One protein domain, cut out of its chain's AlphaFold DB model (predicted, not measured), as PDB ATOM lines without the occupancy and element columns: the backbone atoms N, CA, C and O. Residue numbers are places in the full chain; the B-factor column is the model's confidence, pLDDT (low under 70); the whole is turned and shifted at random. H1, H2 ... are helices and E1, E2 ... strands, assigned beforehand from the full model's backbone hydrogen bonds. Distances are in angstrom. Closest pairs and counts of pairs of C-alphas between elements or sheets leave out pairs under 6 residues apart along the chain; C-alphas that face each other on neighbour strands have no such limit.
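Overview. This is residues 3 to 113 of the 117 residues of the protein "ProP effector" of Niveibacterium umoris (UniProt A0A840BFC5). A small head carries one long helical arm: H4 packs on H3 with residues 66 to 77, and its residues 79 to 112 stick out from the head, making most of the length. The head holds the helical hairpin H1 and H2, the short helix H3 and a small two-stranded hairpin, E1 and E2, antiparallel. The printed part has 111 residues, in the order H1 H2 H3 E1 E2 H4, and its class is mostly helix. The whole is extended, with a radius of gyration of the C-alphas of 23.8 A and spans of 78 by 37 by 18 A.

Along the chain. H1 is residues 12 to 19, beginning at C-alpha 12, (-26.962, -14.593, 15.268). H2 is residues 25 to 36, 16.4 A long, and H3 is residues 39 to 45. Strands E1, residues 50 to 52, and E2, residues 58 to 61, follow. H4, residues 64 to 112, is 72.4 A long and ends at C-alpha 112, (15.536, -70.383, 7.186).

Arrangement. H1 and H2 form a helical hairpin and touch, the closest C-alphas being those of Ile 17 and Val 25, 6.5 A apart; they run opposite ways at a steep tilt of 43 degrees. H2 and H3 are close but not clearly touching, with C-alphas 35 and 41 at 6.9 A. E1 and E2 form an antiparallel hairpin, with N 51 and O 60 within hydrogen-bond range at 2.8 A. H3 touches H4, the closest C-alphas being those of Tyr 42 and Ala 70, 5.0 A apart; they run opposite ways at a shallow tilt of 6 degrees. H1 and H4 are apart, and so are H2 and H4. In H1, H2, H3 and H4 every O i to N i+4 pair is within hydrogen-bond range.

Size, cuts and confidence. The C-alphas farthest apart are those of Ser 57 and Phe 112, 78.2 A. Residues 79 to 113 stand free; without them the body spans 37 by 26 by 19 A. The printed part has no cut, its five links between named elements are tight, and no printed residue is under 70 in pLDDT.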
ATOM      1  N   ARG A   3     -24.617 -24.454  24.927       89.38
ATOM      2  CA  ARG A   3     -24.471 -25.718  25.672       89.38
ATOM      3  C   ARG A   3     -25.685 -26.640  25.527       89.38
ATOM      4  O   ARG A   3     -25.530 -27.856  25.495       89.38
ATOM      5  N   ALA A   4     -26.872 -26.047  25.440       89.56
ATOM      6  CA  ALA A   4     -28.144 -26.748  25.302       89.56
ATOM      7  C   ALA A   4     -28.557 -26.952  23.834       89.56
ATOM      8  O   ALA A   4     -29.627 -27.496  23.593       89.56
ATOM      9  N   TRP A   5     -27.731 -26.537  22.863       91.81
ATOM     10  CA  TRP A   5     -27.998 -26.656  21.423       91.81
ATOM     11  C   TRP A   5     -29.342 -26.049  21.004       91.81
ATOM     12  O   TRP A   5     -30.087 -26.645  20.226       91.81
ATOM     13  N   GLN A   6     -29.693 -24.897  21.577       92.00
ATOM     14  CA  GLN A   6     -30.977 -24.256  21.294       92.00
ATOM     15  C   GLN A   6     -31.056 -23.765  19.833       92.00
ATOM     16  O   GLN A   6     -30.036 -23.342  19.286       92.00
ATOM     17  N   PRO A   7     -32.249 -23.784  19.210       93.94
ATOM     18  CA  PRO A   7     -32.498 -23.204  17.888       93.94
ATOM     19  C   PRO A   7     -32.118 -21.724  17.852       93.94
ATOM     20  O   PRO A   7     -32.694 -20.916  18.580       93.94
ATOM     21  N   LEU A   8     -31.151 -21.366  17.011       93.38
ATOM     22  CA  LEU A   8     -30.618 -20.006  16.975       93.38
ATOM     23  C   LEU A   8     -31.391 -19.111  16.003       93.38
ATOM     24  O   LEU A   8     -31.878 -19.565  14.957       93.38
ATOM     25  N   ALA A   9     -31.448 -17.825  16.343       93.00
ATOM     26  CA  ALA A   9     -31.914 -16.757  15.473       93.00
ATOM     27  C   ALA A   9     -31.152 -16.733  14.140       93.00
ATOM     28  O   ALA A   9     -29.954 -17.026  14.065       93.00
ATOM     29  N   ILE A  10     -31.839 -16.336  13.071       89.81
ATOM     30  CA  ILE A  10     -31.182 -16.051  11.792       89.81
ATOM     31  C   ILE A  10     -30.354 -14.769  11.963       89.81
ATOM     32  O   ILE A  10     -30.855 -13.770  12.467       89.81
ATOM     33  N   GLY A  11     -29.081 -14.795  11.561       88.56
ATOM     34  CA  GLY A  11     -28.180 -13.644  11.721       88.56
ATOM     35  C   GLY A  11     -27.553 -13.503  13.113       88.56
ATOM     36  O   GLY A  11     -27.011 -12.446  13.439       88.56
ATOM     37  N   VAL A  12     -27.602 -14.557  13.938       91.06
ATOM     38  CA  VAL A  12     -26.962 -14.593  15.268       91.06
ATOM     39  C   VAL A  12     -25.442 -14.366  15.211       91.06
ATOM     40  O   VAL A  12     -24.835 -13.957  16.196       91.06
ATOM     41  N   ASP A  13     -24.819 -14.584  14.050       90.25
ATOM     42  CA  ASP A  13     -23.401 -14.324  13.817       90.25
ATOM     43  C   ASP A  13     -23.045 -12.849  14.021       90.25
ATOM     44  O   ASP A  13     -22.015 -12.553  14.617       90.25
ATOM     45  N   LYS A  14     -23.915 -11.923  13.600       91.38
ATOM     46  CA  LYS A  14     -23.698 -10.484  13.800       91.38
ATOM     47  C   LYS A  14     -23.731 -10.107  15.277       91.38
ATOM     48  O   LYS A  14     -22.872  -9.357  15.726       91.38
ATOM     49  N   GLN A  15     -24.687 -10.662  16.023       90.81
ATOM     50  CA  GLN A  15     -24.775 -10.452  17.471       90.81
ATOM     51  C   GLN A  15     -23.533 -11.015  18.169       90.81
ATOM     52  O   GLN A  15     -22.962 -10.359  19.032       90.81
ATOM     53  N   LEU A  16     -23.067 -12.195  17.748       91.25
ATOM     54  CA  LEU A  16     -21.895 -12.839  18.336       91.25
ATOM     55  C   LEU A  16     -20.609 -12.043  18.078       91.25
ATOM     56  O   LEU A  16     -19.804 -11.889  18.987       91.25
ATOM     57  N   ILE A  17     -20.432 -11.516  16.863       93.00
ATOM     58  CA  ILE A  17     -19.280 -10.675  16.501       93.00
ATOM     59  C   ILE A  17     -19.308  -9.349  17.269       93.00
ATOM     60  O   ILE A  17     -18.262  -8.871  17.690       93.00
ATOM     61  N   ALA A  18     -20.492  -8.758  17.452       92.81
ATOM     62  CA  ALA A  18     -20.639  -7.511  18.195       92.81
ATOM     63  C   ALA A  18     -20.368  -7.685  19.699       92.81
ATOM     64  O   ALA A  18     -19.781  -6.799  20.311       92.81
ATOM     65  N   LEU A  19     -20.783  -8.815  20.284       91.62
ATOM     66  CA  LEU A  19     -20.537  -9.127  21.695       91.62
ATOM     67  C   LEU A  19     -19.093  -9.544  21.967       91.62
ATOM     68  O   LEU A  19     -18.579  -9.244  23.038       91.62
ATOM     69  N   HIS A  20     -18.469 -10.231  21.009       91.75
ATOM     70  CA  HIS A  20     -17.116 -10.749  21.151       91.75
ATOM     71  C   HIS A  20     -16.177 -10.285  20.026       91.75
ATOM     72  O   HIS A  20     -15.721 -11.107  19.216       91.75
ATOM     73  N   PRO A  21     -15.885  -8.975  19.941       93.62
ATOM     74  CA  PRO A  21     -14.987  -8.429  18.929       93.62
ATOM     75  C   PRO A  21     -13.523  -8.861  19.121       93.62
ATOM     76  O   PRO A  21     -12.727  -8.739  18.193       93.62
ATOM     77  N   GLU A  22     -13.158  -9.380  20.296       95.56
ATOM     78  CA  GLU A  22     -11.822  -9.889  20.613       95.56
ATOM     79  C   GLU A  22     -11.446 -11.145  19.812       95.56
ATOM     80  O   GLU A  22     -10.261 -11.431  19.629       95.56
ATOM     81  N   PHE A  23     -12.433 -11.899  19.314       94.06
ATOM     82  CA  PHE A  23     -12.177 -13.116  18.551       94.06
ATOM     83  C   PHE A  23     -12.166 -12.869  17.038       94.06
ATOM     84  O   PHE A  23     -12.964 -12.096  16.505       94.06
ATOM     85  N   PRO A  24     -11.340 -13.619  16.284       95.44
ATOM     86  CA  PRO A  24     -11.370 -13.555  14.833       95.44
ATOM     87  C   PRO A  24     -12.750 -13.931  14.287       95.44
ATOM     88  O   PRO A  24     -13.252 -15.033  14.523       95.44
ATOM     89  N   VAL A  25     -13.320 -13.068  13.445       94.38
ATOM     90  CA  VAL A  25     -14.629 -13.289  12.799       94.38
ATOM     91  C   VAL A  25     -14.705 -14.649  12.098       94.38
ATOM     92  O   VAL A  25     -15.722 -15.339  12.160       94.38
ATOM     93  N   LYS A  26     -13.611 -15.070  11.448       95.19
ATOM     94  CA  LYS A  26     -13.523 -16.384  10.792       95.19
ATOM     95  C   LYS A  26     -13.671 -17.533  11.793       95.19
ATOM     96  O   LYS A  26     -14.376 -18.498  11.499       95.19
ATOM     97  N   ALA A  27     -13.049 -17.420  12.966       94.88
ATOM     98  CA  ALA A  27     -13.126 -18.430  14.016       94.88
ATOM     99  C   ALA A  27     -14.553 -18.523  14.574       94.88
ATOM    100  O   ALA A  27     -15.107 -19.618  14.629       94.88
ATOM    101  N   LEU A  28     -15.189 -17.380  14.864       94.12
ATOM    102  CA  LEU A  28     -16.580 -17.329  15.328       94.12
ATOM    103  C   LEU A  28     -17.553 -17.950  14.317       94.12
ATOM    104  O   LEU A  28     -18.365 -18.804  14.673       94.12
ATOM    105  N   LYS A  29     -17.432 -17.590  13.032       93.44
ATOM    106  CA  LYS A  29     -18.264 -18.172  11.965       93.44
ATOM    107  C   LYS A  29     -18.044 -19.675  11.816       93.44
ATOM    108  O   LYS A  29     -19.005 -20.416  11.625       93.44
ATOM    109  N   THR A  30     -16.801 -20.134  11.937       95.38
ATOM    110  CA  THR A  30     -16.467 -21.565  11.867       95.38
ATOM    111  C   THR A  30     -17.058 -22.328  13.048       95.38
ATOM    112  O   THR A  30     -17.683 -23.369  12.857       95.38
ATOM    113  N   ALA A  31     -16.934 -21.791  14.261       94.38
ATOM    114  CA  ALA A  31     -17.525 -22.380  15.455       94.38
ATOM    115  C   ALA A  31     -19.056 -22.474  15.336       94.38
ATOM    116  O   ALA A  31     -19.637 -23.527  15.611       94.38
ATOM    117  N   LEU A  32     -19.707 -21.418  14.836       94.31
ATOM    118  CA  LEU A  32     -21.150 -21.412  14.589       94.31
ATOM    119  C   LEU A  32     -21.559 -22.441  13.524       94.31
ATOM    120  O   LEU A  32     -22.575 -23.125  13.667       94.31
ATOM    121  N   LEU A  33     -20.754 -22.597  12.472       94.00
ATOM    122  CA  LEU A  33     -20.983 -23.586  11.423       94.00
ATOM    123  C   LEU A  33     -20.919 -25.017  11.968       94.00
ATOM    124  O   LEU A  33     -21.789 -25.834  11.674       94.00
ATOM    125  N   ILE A  34     -19.911 -25.314  12.791       94.44
ATOM    126  CA  ILE A  34     -19.767 -26.614  13.457       94.44
ATOM    127  C   ILE A  34     -20.954 -26.856  14.394       94.44
ATOM    128  O   ILE A  34     -21.528 -27.946  14.399       94.44
ATOM    129  N   HIS A  35     -21.355 -25.833  15.153       94.31
ATOM    130  CA  HIS A  35     -22.470 -25.927  16.086       94.31
ATOM    131  C   HIS A  35     -23.789 -26.266  15.373       94.31
ATOM    132  O   HIS A  35     -24.454 -27.246  15.715       94.31
ATOM    133  N   THR A  36     -24.133 -25.503  14.337       93.88
ATOM    134  CA  THR A  36     -25.401 -25.633  13.597       93.88
ATOM    135  C   THR A  36     -25.478 -26.873  12.706       93.88
ATOM    136  O   THR A  36     -26.571 -27.344  12.409       93.88
ATOM    137  N   ARG A  37     -24.341 -27.456  12.304       93.69
ATOM    138  CA  ARG A  37     -24.295 -28.711  11.523       93.69
ATOM    139  C   ARG A  37     -24.206 -29.973  12.379       93.69
ATOM    140  O   ARG A  37     -24.057 -31.076  11.855       93.69
ATOM    141  N   SER A  38     -24.259 -29.829  13.695       94.44
ATOM    142  CA  SER A  38     -24.149 -30.951  14.613       94.44
ATOM    143  C   SER A  38     -25.467 -31.726  14.746       94.44
ATOM    144  O   SER A  38     -26.567 -31.184  14.623       94.44
ATOM    145  N   LEU A  39     -25.360 -33.014  15.080       95.06
ATOM    146  CA  LEU A  39     -26.528 -33.860  15.337       95.06
ATOM    147  C   LEU A  39     -27.417 -33.347  16.493       95.06
ATOM    148  O   LEU A  39     -28.638 -33.352  16.328       95.06
ATOM    149  N   PRO A  40     -26.876 -32.900  17.649       95.19
ATOM    150  CA  PRO A  40     -27.702 -32.368  18.734       95.19
ATOM    151  C   PRO A  40     -28.480 -31.113  18.328       95.19
ATOM    152  O   PRO A  40     -29.644 -30.980  18.700       95.19
ATOM    153  N   TYR A  41     -27.880 -30.239  17.514       96.38
ATOM    154  CA  TYR A  41     -28.565 -29.056  17.001       96.38
ATOM    155  C   TYR A  41     -29.761 -29.428  16.120       96.38
ATOM    156  O   TYR A  41     -30.871 -28.958  16.362       96.38
ATOM    157  N   TYR A  42     -29.575 -30.332  15.149       96.25
ATOM    158  CA  TYR A  42     -30.682 -30.781  14.300       96.25
ATOM    159  C   TYR A  42     -31.795 -31.476  15.097       96.25
ATOM    160  O   TYR A  42     -32.972 -31.269  14.809       96.25
ATOM    161  N   ARG A  43     -31.459 -32.242  16.145       95.12
ATOM    162  CA  ARG A  43     -32.455 -32.865  17.039       95.12
ATOM    163  C   ARG A  43     -33.325 -31.840  17.758       95.12
ATOM    164  O   ARG A  43     -34.527 -32.065  17.892       95.12
ATOM    165  N   ASN A  44     -32.736 -30.735  18.201       95.38
ATOM    166  CA  ASN A  44     -33.487 -29.660  18.837       95.38
ATOM    167  C   ASN A  44     -34.295 -28.857  17.814       95.38
ATOM    168  O   ASN A  44     -35.465 -28.582  18.062       95.38
ATOM    169  N   MET A  45     -33.731 -28.573  16.636       94.75
ATOM    170  CA  MET A  45     -34.451 -27.935  15.525       94.75
ATOM    171  C   MET A  45     -35.686 -28.730  15.085       94.75
ATOM    172  O   MET A  45     -36.719 -28.133  14.810       94.75
ATOM    173  N   ALA A  46     -35.613 -30.063  15.057       94.25
ATOM    174  CA  ALA A  46     -36.735 -30.915  14.661       94.25
ATOM    175  C   ALA A  46     -37.940 -30.837  15.621       94.25
ATOM    176  O   ALA A  46     -39.057 -31.145  15.218       94.25
ATOM    177  N   LYS A  47     -37.723 -30.426  16.879       93.38
ATOM    178  CA  LYS A  47     -38.765 -30.315  17.918       93.38
ATOM    179  C   LYS A  47     -39.174 -28.875  18.220       93.38
ATOM    180  O   LYS A  47     -40.148 -28.650  18.930       93.38
ATOM    181  N   ALA A  48     -38.398 -27.911  17.748       91.56
ATOM    182  CA  ALA A  48     -38.559 -26.522  18.119       91.56
ATOM    183  C   ALA A  48     -39.663 -25.837  17.328       91.56
ATOM    184  O   ALA A  48     -39.768 -26.016  16.120       91.56
ATOM    185  N   THR A  49     -40.420 -24.984  18.003       91.38
ATOM    186  CA  THR A  49     -41.374 -24.061  17.379       91.38
ATOM    187  C   THR A  49     -40.764 -22.676  17.179       91.38
ATOM    188  O   THR A  49     -41.115 -21.980  16.239       91.38
ATOM    189  N   GLN A  50     -39.811 -22.279  18.024       93.75
ATOM    190  CA  GLN A  50     -39.257 -20.926  18.056       93.75
ATOM    191  C   GLN A  50     -37.729 -20.935  18.032       93.75
ATOM    192  O   GLN A  50     -37.078 -21.905  18.434       93.75
ATOM    193  N   ARG A  51     -37.164 -19.826  17.558       93.44
ATOM    194  CA  ARG A  51     -35.734 -19.518  17.572       93.44
ATOM    195  C   ARG A  51     -35.435 -18.493  18.647       93.44
ATOM    196  O   ARG A  51     -36.262 -17.635  18.936       93.44
ATOM    197  N   PHE A  52     -34.224 -18.558  19.180       92.69
ATOM    198  CA  PHE A  52     -33.773 -17.689  20.255       92.69
ATOM    199  C   PHE A  52     -32.556 -16.874  19.820       92.69
ATOM    200  O   PHE A  52     -31.638 -17.401  19.178       92.69
ATOM    201  N   ALA A  53     -32.553 -15.588  20.157       91.38
ATOM    202  CA  ALA A  53     -31.377 -14.730  20.052       91.38
ATOM    203  C   ALA A  53     -30.398 -14.984  21.215       91.38
ATOM    204  O   ALA A  53     -30.641 -15.831  22.081       91.38
ATOM    205  N   LEU A  54     -29.254 -14.286  21.211       88.12
ATOM    206  CA  LEU A  54     -28.211 -14.477  22.229       88.12
ATOM    207  C   LEU A  54     -28.649 -14.057  23.638       88.12
ATOM    208  O   LEU A  54     -28.158 -14.598  24.626       88.12
ATOM    209  N   ASP A  55     -29.593 -13.125  23.715       86.25
ATOM    210  CA  ASP A  55     -30.218 -12.627  24.940       86.25
ATOM    211  C   ASP A  55     -31.346 -13.538  25.465       86.25
ATOM    212  O   ASP A  55     -31.874 -13.307  26.550       86.25
ATOM    213  N   GLY A  56     -31.710 -14.587  24.718       83.19
ATOM    214  CA  GLY A  56     -32.811 -15.490  25.056       83.19
ATOM    215  C   GLY A  56     -34.191 -15.006  24.606       83.19
ATOM    216  O   GLY A  56     -35.178 -15.693  24.872       83.19
ATOM    217  N   SER A  57     -34.279 -13.877  23.900       88.31
ATOM    218  CA  SER A  57     -35.530 -13.410  23.302       88.31
ATOM    219  C   SER A  57     -35.949 -14.283  22.115       88.31
ATOM    220  O   SER A  57     -35.122 -14.921  21.453       88.31
ATOM    221  N   ILE A  58     -37.256 -14.326  21.844       90.38
ATOM    222  CA  ILE A  58     -37.814 -15.045  20.697       90.38
ATOM    223  C   ILE A  58     -37.480 -14.258  19.430       90.38
ATOM    224  O   ILE A  58     -37.910 -13.122  19.251       90.38
ATOM    225  N   ALA A  59     -36.734 -14.889  18.534       88.81
ATOM    226  CA  ALA A  59     -36.183 -14.286  17.327       88.81
ATOM    227  C   ALA A  59     -36.623 -15.057  16.072       88.81
ATOM    228  O   ALA A  59     -35.818 -15.403  15.202       88.81
ATOM    229  N   GLY A  60     -37.922 -15.351  16.016       88.75
ATOM    230  CA  GLY A  60     -38.596 -15.965  14.876       88.75
ATOM    231  C   GLY A  60     -39.092 -17.387  15.122       88.75
ATOM    232  O   GLY A  60     -38.780 -18.028  16.127       88.75
ATOM    233  N   GLU A  61     -39.873 -17.880  14.167       91.69
ATOM    234  CA  GLU A  61     -40.503 -19.199  14.203       91.69
ATOM    235  C   GLU A  61     -39.710 -20.226  13.377       91.69
ATOM    236  O   GLU A  61     -39.017 -19.892  12.409       91.69
ATOM    237  N   VAL A  62     -39.796 -21.497  13.766       91.50
ATOM    238  CA  VAL A  62     -39.269 -22.628  13.000       91.50
ATOM    239  C   VAL A  62     -40.407 -23.249  12.199       91.50
ATOM    240  O   VAL A  62     -41.257 -23.949  12.750       91.50
ATOM    241  N   THR A  63     -40.390 -23.043  10.883       93.31
ATOM    242  CA  THR A  63     -41.416 -23.597   9.991       93.31
ATOM    243  C   THR A  63     -41.333 -25.122   9.895       93.31
ATOM    244  O   THR A  63     -40.276 -25.732  10.081       93.31
ATOM    245  N   ASP A  64     -42.443 -25.755   9.528       92.44
ATOM    246  CA  ASP A  64     -42.544 -27.211   9.365       92.44
ATOM    247  C   ASP A  64     -41.523 -27.757   8.360       92.44
ATOM    248  O   ASP A  64     -40.907 -28.801   8.585       92.44
ATOM    249  N   GLN A  65     -41.265 -27.005   7.286       93.19
ATOM    250  CA  GLN A  65     -40.231 -27.326   6.299       93.19
ATOM    251  C   GLN A  65     -38.837 -27.390   6.932       93.19
ATOM    252  O   GLN A  65     -38.064 -28.302   6.640       93.19
ATOM    253  N   GLN A  66     -38.518 -26.462   7.838       92.50
ATOM    254  CA  GLN A  66     -37.235 -26.453   8.544       92.50
ATOM    255  C   GLN A  66     -37.115 -27.641   9.509       92.50
ATOM    256  O   GLN A  66     -36.036 -28.229   9.614       92.50
ATOM    257  N   ARG A  67     -38.209 -28.043  10.171       94.38
ATOM    258  CA  ARG A  67     -38.227 -29.236  11.040       94.38
ATOM    259  C   ARG A  67     -38.066 -30.529  10.242       94.38
ATOM    260  O   ARG A  67     -37.312 -31.417  10.649       94.38
ATOM    261  N   LYS A  68     -38.724 -30.617   9.081       95.75
ATOM    262  CA  LYS A  68     -38.581 -31.745   8.155       95.75
ATOM    263  C   LYS A  68     -37.142 -31.861   7.656       95.75
ATOM    264  O   LYS A  68     -36.540 -32.920   7.806       95.75
ATOM    265  N   TYR A  69     -36.559 -30.758   7.188       95.38
ATOM    266  CA  TYR A  69     -35.157 -30.722   6.776       95.38
ATOM    267  C   TYR A  69     -34.213 -31.159   7.907       95.38
ATOM    268  O   TYR A  69     -33.325 -31.980   7.695       95.38
ATOM    269  N   ALA A  70     -34.427 -30.679   9.136       95.00
ATOM    270  CA  ALA A  70     -33.625 -31.103  10.284       95.00
ATOM    271  C   ALA A  70     -33.720 -32.620  10.536       95.00
ATOM    272  O   ALA A  70     -32.716 -33.260  10.847       95.00
ATOM    273  N   SER A  71     -34.906 -33.203  10.349       95.62
ATOM    274  CA  SER A  71     -35.137 -34.646  10.484       95.62
ATOM    275  C   SER A  71     -34.413 -35.453   9.400       95.62
ATOM    276  O   SER A  71     -33.792 -36.470   9.704       95.62
ATOM    277  N   GLU A  72     -34.400 -34.962   8.161       96.56
ATOM    278  CA  GLU A  72     -33.627 -35.555   7.060       96.56
ATOM    279  C   GLU A  72     -32.117 -35.504   7.352       96.56
ATOM    280  O   GLU A  72     -31.426 -36.519   7.251       96.56
ATOM    281  N   GLN A  73     -31.603 -34.363   7.829       96.88
ATOM    282  CA  GLN A  73     -30.185 -34.217   8.182       96.88
ATOM    283  C   GLN A  73     -29.749 -35.159   9.315       96.88
ATOM    284  O   GLN A  73     -28.619 -35.654   9.313       96.88
ATOM    285  N   ILE A  74     -30.632 -35.457  10.273       96.38
ATOM    286  CA  ILE A  74     -30.370 -36.458  11.320       96.38
ATOM    287  C   ILE A  74     -30.117 -37.840  10.703       96.38
ATOM    288  O   ILE A  74     -29.200 -38.541  11.143       96.38
ATOM    289  N   GLY A  75     -30.900 -38.234   9.696       95.44
ATOM    290  CA  GLY A  75     -30.709 -39.487   8.961       95.44
ATOM    291  C   GLY A  75     -29.376 -39.514   8.214       95.44
ATOM    292  O   GLY A  75     -28.580 -40.435   8.400       95.44
ATOM    293  N   GLU A  76     -29.084 -38.456   7.456       96.00
ATOM    294  CA  GLU A  76     -27.841 -38.305   6.687       96.00
ATOM    295  C   GLU A  76     -26.586 -38.393   7.566       96.00
ATOM    296  O   GLU A  76     -25.638 -39.116   7.250       96.00
ATOM    297  N   ILE A  77     -26.576 -37.686   8.700       94.50
ATOM    298  CA  ILE A  77     -25.440 -37.696   9.631       94.50
ATOM    299  C   ILE A  77     -25.252 -39.086  10.237       94.50
ATOM    300  O   ILE A  77     -24.116 -39.544  10.377       94.50
ATOM    301  N   GLN A  78     -26.337 -39.763  10.613       94.19
ATOM    302  CA  GLN A  78     -26.249 -41.107  11.181       94.19
ATOM    303  C   GLN A  78     -25.757 -42.124  10.155       94.19
ATOM    304  O   GLN A  78     -24.883 -42.923  10.491       94.19
ATOM    305  N   ARG A  79     -26.231 -42.047   8.906       96.19
ATOM    306  CA  ARG A  79     -25.748 -42.903   7.818       96.19
ATOM    307  C   ARG A  79     -24.247 -42.719   7.598       96.19
ATOM    308  O   ARG A  79     -23.501 -43.687   7.711       96.19
ATOM    309  N   LYS A  80     -23.786 -41.476   7.423       95.12
ATOM    310  CA  LYS A  80     -22.355 -41.164   7.244       95.12
ATOM    311  C   LYS A  80     -21.497 -41.625   8.421       95.12
ATOM    312  O   LYS A  80     -20.389 -42.114   8.226       95.12
ATOM    313  N   ARG A  81     -21.991 -41.494   9.658       94.06
ATOM    314  CA  ARG A  81     -21.282 -41.988  10.853       94.06
ATOM    315  C   ARG A  81     -21.191 -43.510  10.884       94.06
ATOM    316  O   ARG A  81     -20.151 -44.034  11.271       94.06
ATOM    317  N   ALA A  82     -22.252 -44.212  10.492       94.94
ATOM    318  CA  ALA A  82     -22.246 -45.668  10.412       94.94
ATOM    319  C   ALA A  82     -21.280 -46.167   9.325       94.94
ATOM    320  O   ALA A  82     -20.500 -47.079   9.587       94.94
ATOM    321  N   GLU A  83     -21.288 -45.537   8.148       95.94
ATOM    322  CA  GLU A  83     -20.346 -45.813   7.055       95.94
ATOM    323  C   GLU A  83     -18.895 -45.575   7.493       95.94
ATOM    324  O   GLU A  83     -18.062 -46.470   7.369       95.94
ATOM    325  N   ALA A  84     -18.603 -44.420   8.101       94.88
ATOM    326  CA  ALA A  84     -17.266 -44.098   8.599       94.88
ATOM    327  C   ALA A  84     -16.783 -45.086   9.674       94.88
ATOM    328  O   ALA A  84     -15.613 -45.463   9.684       94.88
ATOM    329  N   ARG A  85     -17.679 -45.539  10.562       94.94
ATOM    330  CA  ARG A  85     -17.349 -46.547  11.578       94.94
ATOM    331  C   ARG A  85     -17.009 -47.898  10.947       94.94
ATOM    332  O   ARG A  85     -16.007 -48.490  11.327       94.94
ATOM    333  N   ARG A  86     -17.805 -48.363   9.978       95.19
ATOM    334  CA  ARG A  86     -17.537 -49.620   9.254       95.19
ATOM    335  C   ARG A  86     -16.201 -49.561   8.514       95.19
ATOM    336  O   ARG A  86     -15.384 -50.457   8.681       95.19
ATOM    337  N   ALA A  87     -15.940 -48.468   7.797       95.31
ATOM    338  CA  ALA A  87     -14.674 -48.265   7.096       95.31
ATOM    339  C   ALA A  87     -13.468 -48.248   8.056       95.31
ATOM    340  O   ALA A  87     -12.432 -48.835   7.756       95.31
ATOM    341  N   ALA A  88     -13.600 -47.618   9.230       95.19
ATOM    342  CA  ALA A  88     -12.547 -47.616  10.244       95.19
ATOM    343  C   ALA A  88     -12.279 -49.021  10.818       95.19
ATOM    344  O   ALA A  88     -11.123 -49.392  11.005       95.19
ATOM    345  N   GLU A  89     -13.327 -49.814  11.065       95.69
ATOM    346  CA  GLU A  89     -13.202 -51.202  11.534       95.69
ATOM    347  C   GLU A  89     -12.551 -52.114  10.480       95.69
ATOM    348  O   GLU A  89     -11.716 -52.952  10.816       95.69
ATOM    349  N   GLU A  90     -12.896 -51.952   9.202       95.69
ATOM    350  CA  GLU A  90     -12.279 -52.694   8.095       95.69
ATOM    351  C   GLU A  90     -10.804 -52.319   7.903       95.69
ATOM    352  O   GLU A  90      -9.957 -53.207   7.785       95.69
ATOM    353  N   ALA A  91     -10.478 -51.024   7.953       95.44
ATOM    354  CA  ALA A  91      -9.099 -50.545   7.874       95.44
ATOM    355  C   ALA A  91      -8.239 -51.060   9.040       95.44
ATOM    356  O   ALA A  91      -7.077 -51.421   8.851       95.44
ATOM    357  N   GLU A  92      -8.806 -51.138  10.245       96.06
ATOM    358  CA  GLU A  92      -8.112 -51.657  11.424       96.06
ATOM    359  C   GLU A  92      -7.836 -53.162  11.323       96.06
ATOM    360  O   GLU A  92      -6.712 -53.605  11.577       96.06
ATOM    361  N   LYS A  93      -8.817 -53.941  10.851       96.06
ATOM    362  CA  LYS A  93      -8.639 -55.373  10.571       96.06
ATOM    363  C   LYS A  93      -7.580 -55.617   9.499       96.06
ATOM    364  O   LYS A  93      -6.749 -56.508   9.672       96.06
ATOM    365  N   ALA A  94      -7.590 -54.833   8.419       95.69
ATOM    366  CA  ALA A  94      -6.598 -54.934   7.352       95.69
ATOM    367  C   ALA A  94      -5.182 -54.645   7.871       95.69
ATOM    368  O   ALA A  94      -4.276 -55.445   7.638       95.69
ATOM    369  N   ARG A  95      -5.013 -53.575   8.661       96.00
ATOM    370  CA  ARG A  95      -3.734 -53.249   9.310       96.00
ATOM    371  C   ARG A  95      -3.221 -54.382  10.195       96.00
ATOM    372  O   ARG A  95      -2.076 -54.790  10.053       96.00
ATOM    373  N   LYS A  96      -4.068 -54.937  11.065       95.81
ATOM    374  CA  LYS A  96      -3.683 -56.068  11.928       95.81
ATOM    375  C   LYS A  96      -3.297 -57.312  11.128       95.81
ATOM    376  O   LYS A  96      -2.348 -58.006  11.485       95.81
ATOM    377  N   ALA A  97      -4.029 -57.616  10.056       95.75
ATOM    378  CA  ALA A  97      -3.717 -58.753   9.193       95.75
ATOM    379  C   ALA A  97      -2.361 -58.578   8.488       95.75
ATOM    380  O   ALA A  97      -1.598 -59.540   8.375       95.75
ATOM    381  N   GLU A  98      -2.041 -57.356   8.057       95.56
ATOM    382  CA  GLU A  98      -0.745 -57.019   7.471       95.56
ATOM    383  C   GLU A  98       0.391 -57.116   8.497       95.56
ATOM    384  O   GLU A  98       1.392 -57.779   8.225       95.56
ATOM    385  N   GLU A  99       0.210 -56.557   9.696       96.31
ATOM    386  CA  GLU A  99       1.180 -56.644  10.798       96.31
ATOM    387  C   GLU A  99       1.491 -58.116  11.144       96.31
ATOM    388  O   GLU A  99       2.656 -58.517  11.207       96.31
ATOM    389  N   LEU A 100       0.466 -58.970  11.261       96.56
ATOM    390  CA  LEU A 100       0.637 -60.411  11.491       96.56
ATOM    391  C   LEU A 100       1.361 -61.113  10.333       96.56
ATOM    392  O   LEU A 100       2.171 -62.018  10.559       96.56
ATOM    393  N   ARG A 101       1.073 -60.730   9.084       95.94
ATOM    394  CA  ARG A 101       1.748 -61.285   7.903       95.94
ATOM    395  C   ARG A 101       3.230 -60.919   7.899       95.94
ATOM    396  O   ARG A 101       4.058 -61.792   7.641       95.94
ATOM    397  N   GLN A 102       3.561 -59.666   8.203       95.44
ATOM    398  CA  GLN A 102       4.941 -59.194   8.284       95.44
ATOM    399  C   GLN A 102       5.712 -59.911   9.399       95.44
ATOM    400  O   GLN A 102       6.812 -60.399   9.150       95.44
ATOM    401  N   GLN A 103       5.114 -60.080  10.583       95.44
ATOM    402  CA  GLN A 103       5.724 -60.835  11.688       95.44
ATOM    403  C   GLN A 103       6.014 -62.291  11.302       95.44
ATOM    404  O   GLN A 103       7.117 -62.792  11.525       95.44
ATOM    405  N   LYS A 104       5.055 -62.981  10.671       94.50
ATOM    406  CA  LYS A 104       5.261 -64.361  10.196       94.50
ATOM    407  C   LYS A 104       6.377 -64.448   9.158       94.50
ATOM    408  O   LYS A 104       7.173 -65.381   9.207       94.50
ATOM    409  N   LEU A 105       6.444 -63.488   8.235       93.38
ATOM    410  CA  LEU A 105       7.501 -63.442   7.229       93.38
ATOM    411  C   LEU A 105       8.878 -63.240   7.874       93.38
ATOM    412  O   LEU A 105       9.813 -63.954   7.524       93.38
ATOM    413  N   GLN A 106       8.988 -62.334   8.849       94.12
ATOM    414  CA  GLN A 106      10.224 -62.123   9.607       94.12
ATOM    415  C   GLN A 106      10.673 -63.404  10.320       94.12
ATOM    416  O   GLN A 106      11.832 -63.786  10.191       94.12
ATOM    417  N   LEU A 107       9.760 -64.122  10.985       94.00
ATOM    418  CA  LEU A 107      10.076 -65.399  11.638       94.00
ATOM    419  C   LEU A 107      10.596 -66.455  10.654       94.00
ATOM    420  O   LEU A 107      11.533 -67.182  10.977       94.00
ATOM    421  N   LEU A 108      10.009 -66.550   9.456       91.62
ATOM    422  CA  LEU A 108      10.474 -67.479   8.421       91.62
ATOM    423  C   LEU A 108      11.870 -67.107   7.916       91.62
ATOM    424  O   LEU A 108      12.721 -67.985   7.794       91.62
ATOM    425  N   VAL A 109      12.125 -65.820   7.671       91.88
ATOM    426  CA  VAL A 109      13.453 -65.332   7.270       91.88
ATOM    427  C   VAL A 109      14.485 -65.625   8.359       91.88
ATOM    428  O   VAL A 109      15.551 -66.146   8.049       91.88
ATOM    429  N   SER A 110      14.168 -65.386   9.633       89.56
ATOM    430  CA  SER A 110      15.064 -65.719  10.747       89.56
ATOM    431  C   SER A 110      15.305 -67.225  10.893       89.56
ATOM    432  O   SER A 110      16.407 -67.627  11.245       89.56
ATOM    433  N   LYS A 111      14.297 -68.065  10.620       88.06
ATOM    434  CA  LYS A 111      14.393 -69.524  10.774       88.06
ATOM    435  C   LYS A 111      15.132 -70.217   9.624       88.06
ATOM    436  O   LYS A 111      15.807 -71.208   9.873       88.06
ATOM    437  N   PHE A 112      14.994 -69.730   8.390       86.50
ATOM    438  CA  PHE A 112      15.536 -70.383   7.186       86.50
ATOM    439  C   PHE A 112      16.659 -69.596   6.493       86.50
ATOM    440  O   PHE A 112      17.333 -70.131   5.621       86.50
ATOM    441  N   GLY A 113      16.881 -68.332   6.858       70.94
ATOM    442  CA  GLY A 113      17.943 -67.495   6.288       70.94
ATOM    443  C   GLY A 113      19.334 -67.731   6.886       70.94
ATOM    444  O   GLY A 113      20.305 -67.219   6.338       70.94
TER     445      GLY A 113